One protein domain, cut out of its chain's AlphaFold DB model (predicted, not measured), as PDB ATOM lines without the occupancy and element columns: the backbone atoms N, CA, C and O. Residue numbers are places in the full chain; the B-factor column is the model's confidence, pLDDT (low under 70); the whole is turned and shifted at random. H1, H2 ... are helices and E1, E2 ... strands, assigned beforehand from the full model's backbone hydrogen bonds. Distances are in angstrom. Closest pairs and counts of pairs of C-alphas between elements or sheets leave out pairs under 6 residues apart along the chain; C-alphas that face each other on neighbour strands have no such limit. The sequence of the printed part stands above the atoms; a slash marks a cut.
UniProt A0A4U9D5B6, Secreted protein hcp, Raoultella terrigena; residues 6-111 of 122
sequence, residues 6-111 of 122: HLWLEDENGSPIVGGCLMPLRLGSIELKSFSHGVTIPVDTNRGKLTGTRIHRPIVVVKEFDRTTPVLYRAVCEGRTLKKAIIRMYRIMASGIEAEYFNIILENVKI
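AT A GLANCE: This is residues 6 to 111 of the 122 residues of the protein "Secreted protein hcp" of Raoultella terrigena (UniProt A0A4U9D5B6). A twisted antiparallel sheet, built on the long hairpin of E5 and E6 with the shorter E1 and E2 beside it, has a thin arm, residues 37 to 59, reaching far out to one side from the small hairpin of E3 and E4. The short helix H1 sits near the end of the sheet where E5 begins and E6 ends, while at the other end the hairpin of E5 and E6 runs on past E1. The printed part has 106 residues with one named helix and six named strands, in the order E1, E2, E3, E4, H1, E5, E6; the larger sheet has the order E2, E1, E5, E6, and E3 and E4 form a second antiparallel sheet. The class is mostly strand, though under half of the residues, 48 of 106, are in named elements. The whole is loose, with a radius of gyration of the C-alphas of 17.0 A, and flat, spanning 53 by 45 by 22 A.

IN THESE COORDINATES: E1 covers residues 6 to 10 and measures 13.8 A from first to last C-alpha; C-alpha 6 stands at (224.503, 178.764, 188.464). Residues 11 to 29 hold no named element. E2, residues 30 to 32, is 6.4 A long, and E3, residues 34 to 36, is 6.9 A long. Residues 37 to 59 hold no named element, and C-alpha 46 in this stretch stands at (251.087, 147.518, 186.504). E4, residues 60 to 62, is 6.9 A long. H1, residues 69 to 77, measures 12.5 A. E5, residues 81 to 92, measures 33.9 A. E6, residues 98 to 110, is the longest strand by residues and measures 30.2 A; it ends with C-alpha 110 at (234.304, 174.438, 203.190).

HOW THE PARTS SIT: In the larger sheet, E2 and E6 are the edge strands. E2 and E1 are a hairpin, antiparallel at 137 degrees between their directions, with N 7 and O 30 within hydrogen-bond range at 2.8 A. E1 and E5 are antiparallel at 158 degrees; the C-alphas of residues 7 and 87 face each other at 4.5 A, and N 8 and O 86 are within hydrogen-bond range at 2.8 A. E5 and E6 are a hairpin, antiparallel at 165 degrees, with N 87 and O 104 at 2.9 A and N 99 and O 91 at 2.9 A, both within hydrogen-bond range. E6 bends by 73 degrees at residue 107. Residues 9 to 10 of E1 also pair with residues 16 to 17, antiparallel. E2 runs on into E3 at 73 degrees, across a break of 1 residue. E3 and E4 are a hairpin, antiparallel at 175 degrees, with N 36 and O 60 within hydrogen-bond range at 2.8 A. Within the stretch between them, residues 39 to 40 pair with residues 55 to 56, antiparallel. The closest C-alphas of E2 and E4 are those of Leu 32 and Val 62, 5.8 A apart. E3 and E5 are apart, and so are E4 and E6. H1 is not on the larger sheet, but only just, with 4 pairs of C-alphas within 10 A. The closest C-alphas of H1 and E5 are those of Ala 75 and Thr 81, 7.5 A apart; those of H1 and E6 are Val 76 and Lys 110, 7.6 A apart. In H1 every O i to N i+4 pair is within hydrogen-bond range.

THE WHOLE: The two C-alphas farthest apart in the domain are those of Pro 24 and Asn 46, at 53.3 A. The printed part has no cut. The links from E1 to E2 and from E3 to E4 are long, with 19 and 23 residues. The mean pLDDT of the printed part is 94.9, and no printed residue is under 70.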
ATOM      1  N   HIS A   6     224.765 177.828 187.378       96.62
ATOM      2  CA  HIS A   6     224.503 178.764 188.464       96.62
ATOM      3  C   HIS A   6     224.734 178.100 189.815       96.62
ATOM      4  O   HIS A   6     224.478 176.907 189.982       96.62
ATOM      5  N   LEU A   7     225.222 178.881 190.769       97.62
ATOM      6  CA  LEU A   7     225.548 178.463 192.122       97.62
ATOM      7  C   LEU A   7     224.670 179.210 193.132       97.62
ATOM      8  O   LEU A   7     224.557 180.435 193.091       97.62
ATOM      9  N   TRP A   8     224.098 178.461 194.065       97.94
ATOM     10  CA  TRP A   8     223.438 178.959 195.266       97.94
ATOM     11  C   TRP A   8     224.237 178.506 196.476       97.94
ATOM     12  O   TRP A   8     224.659 177.351 196.543       97.94
ATOM     13  N   LEU A   9     224.429 179.410 197.428       97.69
ATOM     14  CA  LEU A   9     225.146 179.149 198.667       97.69
ATOM     15  C   LEU A   9     224.256 179.511 199.851       97.69
ATOM     16  O   LEU A   9     223.561 180.526 199.819       97.69
ATOM     17  N   GLU A  10     224.314 178.698 200.894       97.94
ATOM     18  CA  GLU A  10     223.707 178.968 202.194       97.94
ATOM     19  C   GLU A  10     224.822 179.103 203.230       97.94
ATOM     20  O   GLU A  10     225.736 178.274 203.274       97.94
ATOM     21  N   ASP A  11     224.764 180.147 204.054       95.56
ATOM     22  CA  ASP A  11     225.719 180.361 205.138       95.56
ATOM     23  C   ASP A  11     225.601 179.295 206.246       95.56
ATOM     24  O   ASP A  11     224.826 178.341 206.157       95.56
ATOM     25  N   GLU A  12     226.395 179.438 207.304       94.81
ATOM     26  CA  GLU A  12     226.385 178.536 208.465       94.81
ATOM     27  C   GLU A  12     225.031 178.474 209.197       94.81
ATOM     28  O   GLU A  12     224.690 177.449 209.786       94.81
ATOM     29  N   ASN A  13     224.218 179.528 209.091       94.38
ATOM     30  CA  ASN A  13     222.881 179.609 209.675       94.38
ATOM     31  C   ASN A  13     221.783 179.136 208.702       94.38
ATOM     32  O   ASN A  13     220.612 179.065 209.074       94.38
ATOM     33  N   GLY A  14     222.134 178.791 207.460       93.38
ATOM     34  CA  GLY A  14     221.185 178.452 206.399       93.38
ATOM     35  C   GLY A  14     220.556 179.658 205.699       93.38
ATOM     36  O   GLY A  14     219.578 179.491 204.973       93.38
ATOM     37  N   SER A  15     221.084 180.865 205.904       96.12
ATOM     38  CA  SER A  15     220.651 182.057 205.173       96.12
ATOM     39  C   SER A  15     221.283 182.086 203.777       96.12
ATOM     40  O   SER A  15     222.471 181.782 203.631       96.12
ATOM     41  N   PRO A  16     220.533 182.458 202.726       96.69
ATOM     42  CA  PRO A  16     221.061 182.461 201.369       96.69
ATOM     43  C   PRO A  16     222.091 183.580 201.171       96.69
ATOM     44  O   PRO A  16     221.829 184.751 201.448       96.69
ATOM     45  N   ILE A  17     223.248 183.235 200.609       96.69
ATOM     46  CA  ILE A  17     224.233 184.205 200.124       96.69
ATOM     47  C   ILE A  17     223.797 184.634 198.721       96.69
ATOM     48  O   ILE A  17     223.992 183.919 197.737       96.69
ATOM     49  N   VAL A  18     223.168 185.806 198.645       96.31
ATOM     50  CA  VAL A  18     222.547 186.318 197.419       96.31
ATOM     51  C   VAL A  18     223.609 186.814 196.432       96.31
ATOM     52  O   VAL A  18     224.348 187.759 196.712       96.31
ATOM     53  N   GLY A  19     223.651 186.185 195.261       94.75
ATOM     54  CA  GLY A  19     224.466 186.555 194.106       94.75
ATOM     55  C   GLY A  19     223.923 187.733 193.294       94.75
ATOM     56  O   GLY A  19     222.976 188.417 193.682       94.75
ATOM     57  N   GLY A  20     224.565 187.994 192.152       93.12
ATOM     58  CA  GLY A  20     224.234 189.112 191.261       93.12
ATOM     59  C   GLY A  20     223.205 188.816 190.163       93.12
ATOM     60  O   GLY A  20     222.815 189.744 189.460       93.12
ATOM     61  N   CYS A  21     222.770 187.564 189.975       93.62
ATOM     62  CA  CYS A  21     221.889 187.215 188.857       93.62
ATOM     63  C   CYS A  21     220.478 187.807 189.022       93.62
ATOM     64  O   CYS A  21     219.847 187.639 190.065       93.62
ATOM     65  N   LEU A  22     219.974 188.452 187.963       92.56
ATOM     66  CA  LEU A  22     218.650 189.093 187.913       92.56
ATOM     67  C   LEU A  22     217.618 188.317 187.077       92.56
ATOM     68  O   LEU A  22     216.479 188.755 186.944       92.56
ATOM     69  N   MET A  23     217.995 187.176 186.494       89.12
ATOM     70  CA  MET A  23     217.071 186.384 185.681       89.12
ATOM     71  C   MET A  23     215.972 185.771 186.565       89.12
ATOM     72  O   MET A  23     216.315 185.161 187.574       89.12
ATOM     73  N   PRO A  24     214.677 185.840 186.193       85.94
ATOM     74  CA  PRO A  24     213.572 185.428 187.066       85.94
ATOM     75  C   PRO A  24     213.694 184.009 187.643       85.94
ATOM     76  O   PRO A  24     213.484 183.805 188.833       85.94
ATOM     77  N   LEU A  25     214.100 183.030 186.825       86.69
ATOM     78  CA  LEU A  25     214.254 181.627 187.248       86.69
ATOM     79  C   LEU A  25     215.560 181.343 188.003       86.69
ATOM     80  O   LEU A  25     215.749 180.244 188.525       86.69
ATOM     81  N   ARG A  26     216.484 182.307 188.039       91.44
ATOM     82  CA  ARG A  26     217.822 182.168 188.630       91.44
ATOM     83  C   ARG A  26     218.164 183.344 189.544       91.44
ATOM     84  O   ARG A  26     219.340 183.633 189.773       91.44
ATOM     85  N   LEU A  27     217.143 184.027 190.053       94.00
ATOM     86  CA  LEU A  27     217.293 185.260 190.810       94.00
ATOM     87  C   LEU A  27     218.149 185.018 192.055       94.00
ATOM     88  O   LEU A  27     217.944 184.050 192.789       94.00
ATOM     89  N   GLY A  28     219.130 185.891 192.274       94.25
ATOM     90  CA  GLY A  28     220.023 185.811 193.428       94.25
ATOM     91  C   GLY A  28     221.034 184.665 193.369       94.25
ATOM     92  O   GLY A  28     221.722 184.418 194.354       94.25
ATOM     93  N   SER A  29     221.154 183.970 192.237       96.50
ATOM     94  CA  SER A  29     222.225 182.999 192.022       96.50
ATOM     95  C   SER A  29     223.533 183.668 191.601       96.50
ATOM     96  O   SER A  29     223.573 184.831 191.181       96.50
ATOM     97  N   ILE A  30     224.617 182.910 191.702       97.25
ATOM     98  CA  ILE A  30     225.939 183.279 191.214       97.25
ATOM     99  C   ILE A  30     226.153 182.583 189.868       97.25
ATOM    100  O   ILE A  30     226.159 181.357 189.802       97.25
ATOM    101  N   GLU A  31     226.339 183.351 188.797       95.38
ATOM    102  CA  GLU A  31     226.680 182.794 187.484       95.38
ATOM    103  C   GLU A  31     228.121 182.260 187.484       95.38
ATOM    104  O   GLU A  31     229.054 182.936 187.933       95.38
ATOM    105  N   LEU A  32     228.303 181.038 186.983       95.56
ATOM    106  CA  LEU A  32     229.601 180.388 186.849       95.56
ATOM    107  C   LEU A  32     230.090 180.465 185.403       95.56
ATOM    108  O   LEU A  32     229.383 180.087 184.468       95.56
ATOM    109  N   LYS A  33     231.346 180.880 185.231       93.75
ATOM    110  CA  LYS A  33     232.053 180.846 183.944       93.75
ATOM    111  C   LYS A  33     232.652 179.475 183.662       93.75
ATOM    112  O   LYS A  33     232.701 179.050 182.513       93.75
ATOM    113  N   SER A  34     233.097 178.776 184.703       93.94
ATOM    114  CA  SER A  34     233.568 177.400 184.580       93.94
ATOM    115  C   SER A  34     233.307 176.596 185.848       93.94
ATOM    116  O   SER A  34     233.167 177.141 186.947       93.94
ATOM    117  N   PHE A  35     233.235 175.283 185.665       94.75
ATOM    118  CA  PHE A  35     233.086 174.289 186.715       94.75
ATOM    119  C   PHE A  35     234.006 173.107 186.401       94.75
ATOM    120  O   PHE A  35     234.036 172.627 185.268       94.75
ATOM    121  N   SER A  36     234.733 172.628 187.406       95.94
ATOM    122  CA  SER A  36     235.575 171.439 187.323       95.94
ATOM    123  C   SER A  36     235.481 170.638 188.615       95.94
ATOM    124  O   SER A  36     235.508 171.189 189.716       95.94
ATOM    125  N   HIS A  37     235.373 169.321 188.481       96.88
ATOM    126  CA  HIS A  37     235.349 168.382 189.592       96.88
ATOM    127  C   HIS A  37     235.945 167.057 189.129       96.88
ATOM    128  O   HIS A  37     235.686 166.609 188.012       96.88
ATOM    129  N   GLY A  38     236.733 166.419 189.993       96.19
ATOM    130  CA  GLY A  38     237.334 165.124 189.711       96.19
ATOM    131  C   GLY A  38     237.011 164.124 190.805       96.19
ATOM    132  O   GLY A  38     237.302 164.370 191.971       96.19
ATOM    133  N   VAL A  39     236.485 162.967 190.417       96.88
ATOM    134  CA  VAL A  39     236.374 161.796 191.291       96.88
ATOM    135  C   VAL A  39     237.201 160.689 190.664       96.88
ATOM    136  O   VAL A  39     237.102 160.435 189.464       96.88
ATOM    137  N   THR A  40     238.079 160.065 191.438       96.19
ATOM    138  CA  THR A  40     238.994 159.043 190.917       96.19
ATOM    139  C   THR A  40     239.076 157.876 191.885       96.19
ATOM    140  O   THR A  40     239.111 158.079 193.094       96.19
ATOM    141  N   ILE A  41     239.112 156.654 191.363       97.06
ATOM    142  CA  ILE A  41     239.449 155.458 192.139       97.06
ATOM    143  C   ILE A  41     240.909 155.124 191.813       97.06
ATOM    144  O   ILE A  41     241.242 155.053 190.628       97.06
ATOM    145  N   PRO A  42     241.795 154.972 192.813       95.62
ATOM    146  CA  PRO A  42     243.189 154.643 192.551       95.62
ATOM    147  C   PRO A  42     243.303 153.254 191.909       95.62
ATOM    148  O   PRO A  42     242.557 152.328 192.244       95.62
ATOM    149  N   VAL A  43     244.247 153.130 190.979       96.06
ATOM    150  CA  VAL A  43     244.524 151.915 190.207       96.06
ATOM    151  C   VAL A  43     245.992 151.528 190.341       96.06
ATOM    152  O   VAL A  43     246.869 152.390 190.360       96.06
ATOM    153  N   ASP A  44     246.257 150.228 190.434       94.62
ATOM    154  CA  ASP A  44     247.595 149.645 190.327       94.62
ATOM    155  C   ASP A  44     248.149 149.926 188.926       94.62
ATOM    156  O   ASP A  44     247.546 149.530 187.925       94.62
ATOM    157  N   THR A  45     249.301 150.590 188.850       92.69
ATOM    158  CA  THR A  45     249.929 151.013 187.591       92.69
ATOM    159  C   THR A  45     250.325 149.846 186.695       92.69
ATOM    160  O   THR A  45     250.362 150.009 185.480       92.69
ATOM    161  N   ASN A  46     250.600 148.670 187.265       94.50
ATOM    162  CA  ASN A  46     251.087 147.518 186.504       94.50
ATOM    163  C   ASN A  46     249.958 146.583 186.060       94.50
ATOM    164  O   ASN A  46     250.075 145.914 185.038       94.50
ATOM    165  N   ARG A  47     248.879 146.492 186.847       91.88
ATOM    166  CA  ARG A  47     247.794 145.516 186.629       91.88
ATOM    167  C   ARG A  47     246.449 146.148 186.283       91.88
ATOM    168  O   ARG A  47     245.528 145.421 185.926       91.88
ATOM    169  N   GLY A  48     246.295 147.463 186.441       92.00
ATOM    170  CA  GLY A  48     245.023 148.170 186.249       92.00
ATOM    171  C   GLY A  48     243.949 147.826 187.289       92.00
ATOM    172  O   GLY A  48     242.792 148.210 187.138       92.00
ATOM    173  N   LYS A  49     244.304 147.091 188.351       94.69
ATOM    174  CA  LYS A  49     243.368 146.697 189.407       94.69
ATOM    175  C   LYS A  49     243.045 147.901 190.291       94.69
ATOM    176  O   LYS A  49     243.952 148.623 190.687       94.69
ATOM    177  N   LEU A  50     241.776 148.084 190.652       95.12
ATOM    178  CA  LEU A  50     241.366 149.108 191.618       95.12
ATOM    179  C   LEU A  50     241.947 148.781 193.005       95.12
ATOM    180  O   LEU A  50     241.745 147.676 193.514       95.12
ATOM    181  N   THR A  51     242.679 149.722 193.601       91.94
ATOM    182  CA  THR A  51     243.440 149.515 194.851       91.94
ATOM    183  C   THR A  51     242.816 150.176 196.075       91.94
ATOM    184  O   THR A  51     243.314 149.999 197.184       91.94
ATOM    185  N   GLY A  52     241.717 150.912 195.916       92.56
ATOM    186  CA  GLY A  52     241.092 151.621 197.025       92.56
ATOM    187  C   GLY A  52     239.709 152.160 196.700       92.56
ATOM    188  O   GLY A  52     239.070 151.768 195.724       92.56
ATOM    189  N   THR A  53     239.236 153.071 197.545       95.50
ATOM    190  CA  THR A  53     237.942 153.730 197.368       95.50
ATOM    191  C   THR A  53     238.059 155.000 196.532       95.50
ATOM    192  O   THR A  53     239.139 155.564 196.381       95.50
ATOM    193  N   ARG A  54     236.918 155.494 196.039       96.81
ATOM    194  CA  ARG A  54     236.803 156.818 195.413       96.81
ATOM    195  C   ARG A  54     237.433 157.931 196.262       96.81
ATOM    196  O   ARG A  54     237.195 158.004 197.465       96.81
ATOM    197  N   ILE A  55     238.187 158.799 195.601       97.25
ATOM    198  CA  ILE A  55     238.812 160.007 196.134       97.25
ATOM    199  C   ILE A  55     238.171 161.191 195.415       97.25
ATOM    200  O   ILE A  55     238.215 161.277 194.184       97.25
ATOM    201  N   HIS A  56     237.570 162.092 196.186       96.94
ATOM    202  CA  HIS A  56     236.999 163.333 195.677       96.94
ATOM    203  C   HIS A  56     238.068 164.424 195.677       96.94
ATOM    204  O   HIS A  56     238.688 164.692 196.706       96.94
ATOM    205  N   ARG A  57     238.280 165.057 194.525       96.94
ATOM    206  CA  ARG A  57     239.043 166.303 194.432       96.94
ATOM    207  C   ARG A  57     238.120 167.488 194.732       96.94
ATOM    208  O   ARG A  57     236.916 167.375 194.506       96.94
ATOM    209  N   PRO A  58     238.658 168.626 195.199       96.75
ATOM    210  CA  PRO A  58     237.863 169.830 195.393       96.75
ATOM    211  C   PRO A  58     237.129 170.234 194.115       96.75
ATOM    212  O   PRO A  58     237.646 170.082 193.006       96.75
ATOM    213  N   ILE A  59     235.924 170.768 194.287       97.69
ATOM    214  CA  ILE A  59     235.207 171.437 193.207       97.69
ATOM    215  C   ILE A  59     235.855 172.801 192.991       97.69
ATOM    216  O   ILE A  59     236.005 173.579 193.932       97.69
ATOM    217  N   VAL A  60     236.221 173.085 191.746       97.25
ATOM    218  CA  VAL A  60     236.793 174.366 191.332       97.25
ATOM    219  C   VAL A  60     235.778 175.072 190.449       97.25
ATOM    220  O   VAL A  60     235.328 174.526 189.440       97.25
ATOM    221  N   VAL A  61     235.416 176.290 190.835       96.69
ATOM    222  CA  VAL A  61     234.499 177.146 190.081       96.69
ATOM    223  C   VAL A  61     235.169 178.470 189.763       96.69
ATOM    224  O   VAL A  61     235.904 179.012 190.587       96.69
ATOM    225  N   VAL A  62     234.890 179.006 188.577       95.88
ATOM    226  CA  VAL A  62     235.286 180.365 188.199       95.88
ATOM    227  C   VAL A  62     234.036 181.214 188.087       95.88
ATOM    228  O   VAL A  62     233.069 180.836 187.424       95.88
ATOM    229  N   LYS A  63     234.072 182.378 188.727       94.81
ATOM    230  CA  LYS A  63     233.016 183.385 188.697       94.81
ATOM    231  C   LYS A  63     233.627 184.775 188.537       94.81
ATOM    232  O   LYS A  63     234.804 184.968 188.829       94.81
ATOM    233  N   GLU A  64     232.811 185.741 188.135       93.62
ATOM    234  CA  GLU A  64     233.201 187.157 188.121       93.62
ATOM    235  C   GLU A  64     233.276 187.747 189.535       93.62
ATOM    236  O   GLU A  64     232.707 187.191 190.478       93.62
ATOM    237  N   PHE A  65     233.940 188.893 189.686       94.19
ATOM    238  CA  PHE A  65     233.887 189.673 190.920       94.19
ATOM    239  C   PHE A  65     232.473 190.223 191.126       94.19
ATOM    240  O   PHE A  65     231.944 190.924 190.269       94.19
ATOM    241  N   ASP A  66     231.857 189.912 192.262       93.94
ATOM    242  CA  ASP A  66     230.530 190.413 192.611       93.94
ATOM    243  C   ASP A  66     230.387 190.619 194.126       93.94
ATOM    244  O   ASP A  66     231.335 190.488 194.902       93.94
ATOM    245  N   ARG A  67     229.164 190.926 194.568       94.06
ATOM    246  CA  ARG A  67     228.830 191.125 195.985       94.06
ATOM    247  C   ARG A  67     229.129 189.920 196.886       94.06
ATOM    248  O   ARG A  67     229.242 190.092 198.095       94.06
ATOM    249  N   THR A  68     229.242 188.712 196.329       96.50
ATOM    250  CA  THR A  68     229.539 187.495 197.100       96.50
ATOM    251  C   THR A  68     231.034 187.314 197.311       96.50
ATOM    252  O   THR A  68     231.433 186.648 198.262       96.50
ATOM    253  N   THR A  69     231.880 187.960 196.501       96.12
ATOM    254  CA  THR A  69     233.338 187.843 196.594       96.12
ATOM    255  C   THR A  69     233.876 188.113 198.009       96.12
ATOM    256  O   THR A  69     234.582 187.244 198.520       96.12
ATOM    257  N   PRO A  70     233.521 189.212 198.712       96.31
ATOM    258  CA  PRO A  70     233.997 189.445 200.081       96.31
ATOM    259  C   PRO A  70     233.540 188.372 201.079       96.31
ATOM    260  O   PRO A  70     234.272 188.034 202.008       96.31
ATOM    261  N   VAL A  71     232.343 187.810 200.877       96.12
ATOM    262  CA  VAL A  71     231.791 186.741 201.722       96.12
ATOM    263  C   VAL A  71     232.601 185.454 201.554       96.12
ATOM    264  O   VAL A  71     232.941 184.813 202.546       96.12
ATOM    265  N   LEU A  72     232.977 185.111 200.318       96.69
ATOM    266  CA  LEU A  72     233.820 183.946 200.029       96.69
ATOM    267  C   LEU A  72     235.221 184.098 200.634       96.69
ATOM    268  O   LEU A  72     235.729 183.144 201.219       96.69
ATOM    269  N   TYR A  73     235.822 185.292 200.564       97.56
ATOM    270  CA  TYR A  73     237.098 185.568 201.240       97.56
ATOM    271  C   TYR A  73     236.992 185.376 202.750       97.56
ATOM    272  O   TYR A  73     237.822 184.685 203.338       97.56
ATOM    273  N   ARG A  74     235.946 185.928 203.379       96.88
ATOM    274  CA  ARG A  74     235.713 185.755 204.818       96.88
ATOM    275  C   ARG A  74     235.575 184.282 205.194       96.88
ATOM    276  O   ARG A  74     236.193 183.838 206.157       96.88
ATOM    277  N   ALA A  75     234.805 183.520 204.420       96.94
ATOM    278  CA  ALA A  75     234.605 182.097 204.663       96.94
ATOM    279  C   ALA A  75     235.917 181.294 204.597       96.94
ATOM    280  O   ALA A  75     236.117 180.415 205.433       96.94
ATOM    281  N   VAL A  76     236.827 181.621 203.669       97.19
ATOM    282  CA  VAL A  76     238.166 181.005 203.609       97.19
ATOM    283  C   VAL A  76     239.020 181.404 204.809       97.19
ATOM    284  O   VAL A  76     239.575 180.531 205.470       97.19
ATOM    285  N   CYS A  77     239.132 182.704 205.098       97.50
ATOM    286  CA  CYS A  77     240.012 183.211 206.154       97.50
ATOM    287  C   CYS A  77     239.617 182.711 207.549       97.50
ATOM    288  O   CYS A  77     240.484 182.465 208.380       97.50
ATOM    289  N   GLU A  78     238.322 182.550 207.799       96.88
ATOM    290  CA  GLU A  78     237.799 182.090 209.087       96.88
ATOM    291  C   GLU A  78     237.525 180.576 209.115       96.88
ATOM    292  O   GLU A  78     237.122 180.035 210.142       96.88
ATOM    293  N   GLY A  79     237.720 179.871 207.995       95.25
ATOM    294  CA  GLY A  79     237.450 178.434 207.893       95.25
ATOM    295  C   GLY A  79     235.981 178.061 208.125       95.25
ATOM    296  O   GLY A  79     235.702 176.954 208.607       95.25
ATOM    297  N   ARG A  80     235.048 178.971 207.801       96.06
ATOM    298  CA  ARG A  80     233.605 178.775 208.006       96.06
ATOM    299  C   ARG A  80     233.102 177.578 207.210       96.06
ATOM    300  O   ARG A  80     233.545 177.313 206.091       96.06
ATOM    301  N   THR A  81     232.138 176.873 207.792       97.56
ATOM    302  CA  THR A  81     231.452 175.762 207.127       97.56
ATOM    303  C   THR A  81     230.092 176.254 206.662       97.56
ATOM    304  O   THR A  81     229.203 176.496 207.472       97.56
ATOM    305  N   LEU A  82     229.945 176.432 205.354       97.56
ATOM    306  CA  LEU A  82     228.673 176.769 204.732       97.56
ATOM    307  C   LEU A  82     227.744 175.560 204.821       97.56
ATOM    308  O   LEU A  82     228.170 174.422 204.602       97.56
ATOM    309  N   LYS A  83     226.467 175.790 205.108       98.00
ATOM    310  CA  LYS A  83     225.510 174.694 205.269       98.00
ATOM    311  C   LYS A  83     225.320 173.926 203.967       98.00
ATOM    312  O   LYS A  83     225.304 172.693 203.972       98.00
ATOM    313  N   LYS A  84     225.200 174.650 202.849       98.00
ATOM    314  CA  LYS A  84     224.842 174.065 201.558       98.00
ATOM    315  C   LYS A  84     225.414 174.844 200.382       98.00
ATOM    316  O   LYS A  84     225.466 176.072 200.401       98.00
ATOM    317  N   ALA A  85     225.771 174.121 199.327       98.06
ATOM    318  CA  ALA A  85     226.002 174.687 198.005       98.06
ATOM    319  C   ALA A  85     225.246 173.871 196.955       98.06
ATOM    320  O   ALA A  85     225.337 172.644 196.930       98.06
ATOM    321  N   ILE A  86     224.497 174.544 196.088       98.00
ATOM    322  CA  ILE A  86     223.740 173.915 195.005       98.00
ATOM    323  C   ILE A  86     224.238 174.489 193.691       98.00
ATOM    324  O   ILE A  86     224.154 175.694 193.470       98.00
ATOM    325  N   ILE A  87     224.720 173.627 192.808       97.50
ATOM    326  CA  ILE A  87     225.102 173.987 191.446       97.50
ATOM    327  C   ILE A  87     224.029 173.430 190.523       97.50
ATOM    328  O   ILE A  87     223.746 172.235 190.576       97.50
ATOM    329  N   ARG A  88     223.428 174.279 189.692       96.62
ATOM    330  CA  ARG A  88     222.406 173.881 188.714       96.62
ATOM    331  C   ARG A  88     222.880 174.203 187.311       96.62
ATOM    332  O   ARG A  88     223.334 175.318 187.038       96.62
ATOM    333  N   MET A  89     222.749 173.226 186.427       94.56
ATOM    334  CA  MET A  89     223.050 173.359 185.012       94.56
ATOM    335  C   MET A  89     221.752 173.410 184.222       94.56
ATOM    336  O   MET A  89     220.817 172.639 184.455       94.56
ATOM    337  N   TYR A  90     221.727 174.311 183.251       92.25
ATOM    338  CA  TYR A  90     220.560 174.575 182.427       92.25
ATOM    339  C   TYR A  90     220.840 174.197 180.982       92.25
ATOM    340  O   TYR A  90     221.996 174.168 180.558       92.25
ATOM    341  N   ARG A  91     219.780 173.909 180.230       90.94
ATOM    342  CA  ARG A  91     219.797 173.813 178.768       90.94
ATOM    343  C   ARG A  91     218.539 174.442 178.189       90.94
ATOM    344  O   ARG A  91     217.474 174.376 178.798       90.94
ATOM    345  N   ILE A  92     218.664 175.020 177.001       89.81
ATOM    346  CA  ILE A  92     217.525 175.537 176.237       89.81
ATOM    347  C   ILE A  92     216.837 174.347 175.559       89.81
ATOM    348  O   ILE A  92     217.483 173.582 174.841       89.81
ATOM    349  N   MET A  93     215.544 174.163 175.816       88.25
ATOM    350  CA  MET A  93     214.730 173.134 175.162       88.25
ATOM    351  C   MET A  93     214.284 173.579 173.762       88.25
ATOM    352  O   MET A  93     214.363 174.756 173.420       88.25
ATOM    353  N   ALA A  94     213.741 172.655 172.961       87.56
ATOM    354  CA  ALA A  94     213.206 172.970 171.631       87.56
ATOM    355  C   ALA A  94     212.085 174.034 171.654       87.56
ATOM    356  O   ALA A  94     211.895 174.746 170.677       87.56
ATOM    357  N   SER A  95     211.382 174.179 172.783       88.38
ATOM    358  CA  SER A  95     210.378 175.225 173.014       88.38
ATOM    359  C   SER A  95     210.962 176.623 173.272       88.38
ATOM    360  O   SER A  95     210.202 177.568 173.451       88.38
ATOM    361  N   GLY A  96     212.290 176.764 173.353       84.75
ATOM    362  CA  GLY A  96     212.968 178.011 173.723       84.75
ATOM    363  C   GLY A  96     213.020 178.283 175.231       84.75
ATOM    364  O   GLY A  96     213.631 179.261 175.651       84.75
ATOM    365  N   ILE A  97     212.421 177.418 176.056       86.94
ATOM    366  CA  ILE A  97     212.428 177.552 177.518       86.94
ATOM    367  C   ILE A  97     213.707 176.934 178.088       86.94
ATOM    368  O   ILE A  97     214.091 175.818 177.725       86.94
ATOM    369  N   GLU A  98     214.357 177.641 179.008       87.06
ATOM    370  CA  GLU A  98     215.475 177.099 179.776       87.06
ATOM    371  C   GLU A  98     214.970 176.140 180.857       87.06
ATOM    372  O   GLU A  98     214.156 176.511 181.702       87.06
ATOM    373  N   ALA A  99     215.493 174.919 180.862       89.88
ATOM    374  CA  ALA A  99     215.200 173.923 181.882       89.88
ATOM    375  C   ALA A  99     216.479 173.514 182.613       89.88
ATOM    376  O   ALA A  99     217.525 173.300 181.991       89.88
ATOM    377  N   GLU A 100     216.385 173.389 183.938       92.56
ATOM    378  CA  GLU A 100     217.403 172.705 184.734       92.56
ATOM    379  C   GLU A 100     217.441 171.240 184.305       92.56
ATOM    380  O   GLU A 100     216.402 170.588 184.206       92.56
ATOM    381  N   TYR A 101     218.632 170.719 184.033       93.88
ATOM    382  CA  TYR A 101     218.782 169.327 183.612       93.88
ATOM    383  C   TYR A 101     219.672 168.489 184.511       93.88
ATOM    384  O   TYR A 101     219.652 167.264 184.409       93.88
ATOM    385  N   PHE A 102     220.489 169.138 185.332       94.94
ATOM    386  CA  PHE A 102     221.400 168.476 186.242       94.94
ATOM    387  C   PHE A 102     221.703 169.399 187.412       94.94
ATOM    388  O   PHE A 102     221.817 170.617 187.234       94.94
ATOM    389  N   ASN A 103     221.863 168.811 188.594       95.88
ATOM    390  CA  ASN A 103     222.298 169.531 189.773       95.88
ATOM    391  C   ASN A 103     223.315 168.744 190.594       95.88
ATOM    392  O   ASN A 103     223.382 167.517 190.565       95.88
ATOM    393  N   ILE A 104     224.130 169.498 191.321       97.50
ATOM    394  CA  ILE A 104     225.084 168.992 192.299       97.50
ATOM    395  C   ILE A 104     224.764 169.684 193.613       97.50
ATOM    396  O   ILE A 104     224.750 170.914 193.684       97.50
ATOM    397  N   ILE A 105     224.508 168.889 194.645       98.06
ATOM    398  CA  ILE A 105     224.205 169.369 195.989       98.06
ATOM    399  C   ILE A 105     225.362 168.968 196.894       98.06
ATOM    400  O   ILE A 105     225.745 167.800 196.945       98.06
ATOM    401  N   LEU A 106     225.921 169.952 197.584       97.81
ATOM    402  CA  LEU A 106     226.988 169.791 198.557       97.81
ATOM    403  C   LEU A 106     226.468 170.244 199.918       97.81
ATOM    404  O   LEU A 106     225.787 171.267 200.014       97.81
ATOM    405  N   GLU A 107     226.830 169.508 200.958       97.94
ATOM    406  CA  GLU A 107     226.467 169.791 202.345       97.94
ATOM    407  C   GLU A 107     227.739 169.988 203.170       97.94
ATOM    408  O   GLU A 107     228.770 169.384 202.863       97.94
ATOM    409  N   ASN A 108     227.671 170.822 204.213       97.56
ATOM    410  CA  ASN A 108     228.806 171.131 205.094       97.56
ATOM    411  C   ASN A 108     230.059 171.554 204.306       97.56
ATOM    412  O   ASN A 108     231.148 170.989 204.431       97.56
ATOM    413  N   VAL A 109     229.879 172.546 203.440       97.75
ATOM    414  CA  VAL A 109     230.862 172.972 202.449       97.75
ATOM    415  C   VAL A 109     231.913 173.863 203.094       97.75
ATOM    416  O   VAL A 109     231.592 174.861 203.734       97.75
ATOM    417  N   LYS A 110     233.187 173.552 202.857       97.38
ATOM    418  CA  LYS A 110     234.304 174.438 203.190       97.38
ATOM    419  C   LYS A 110     234.926 175.003 201.929       97.38
ATOM    420  O   LYS A 110     235.227 174.263 200.993       97.38
ATOM    421  N   ILE A 111     235.157 176.310 201.932       97.38
ATOM    422  CA  ILE A 111     235.923 176.965 200.876       97.38
ATOM    423  C   ILE A 111     237.390 176.903 201.289       97.38
ATOM    424  O   ILE A 111     237.769 177.415 202.338       97.38
TER     425      ILE A 111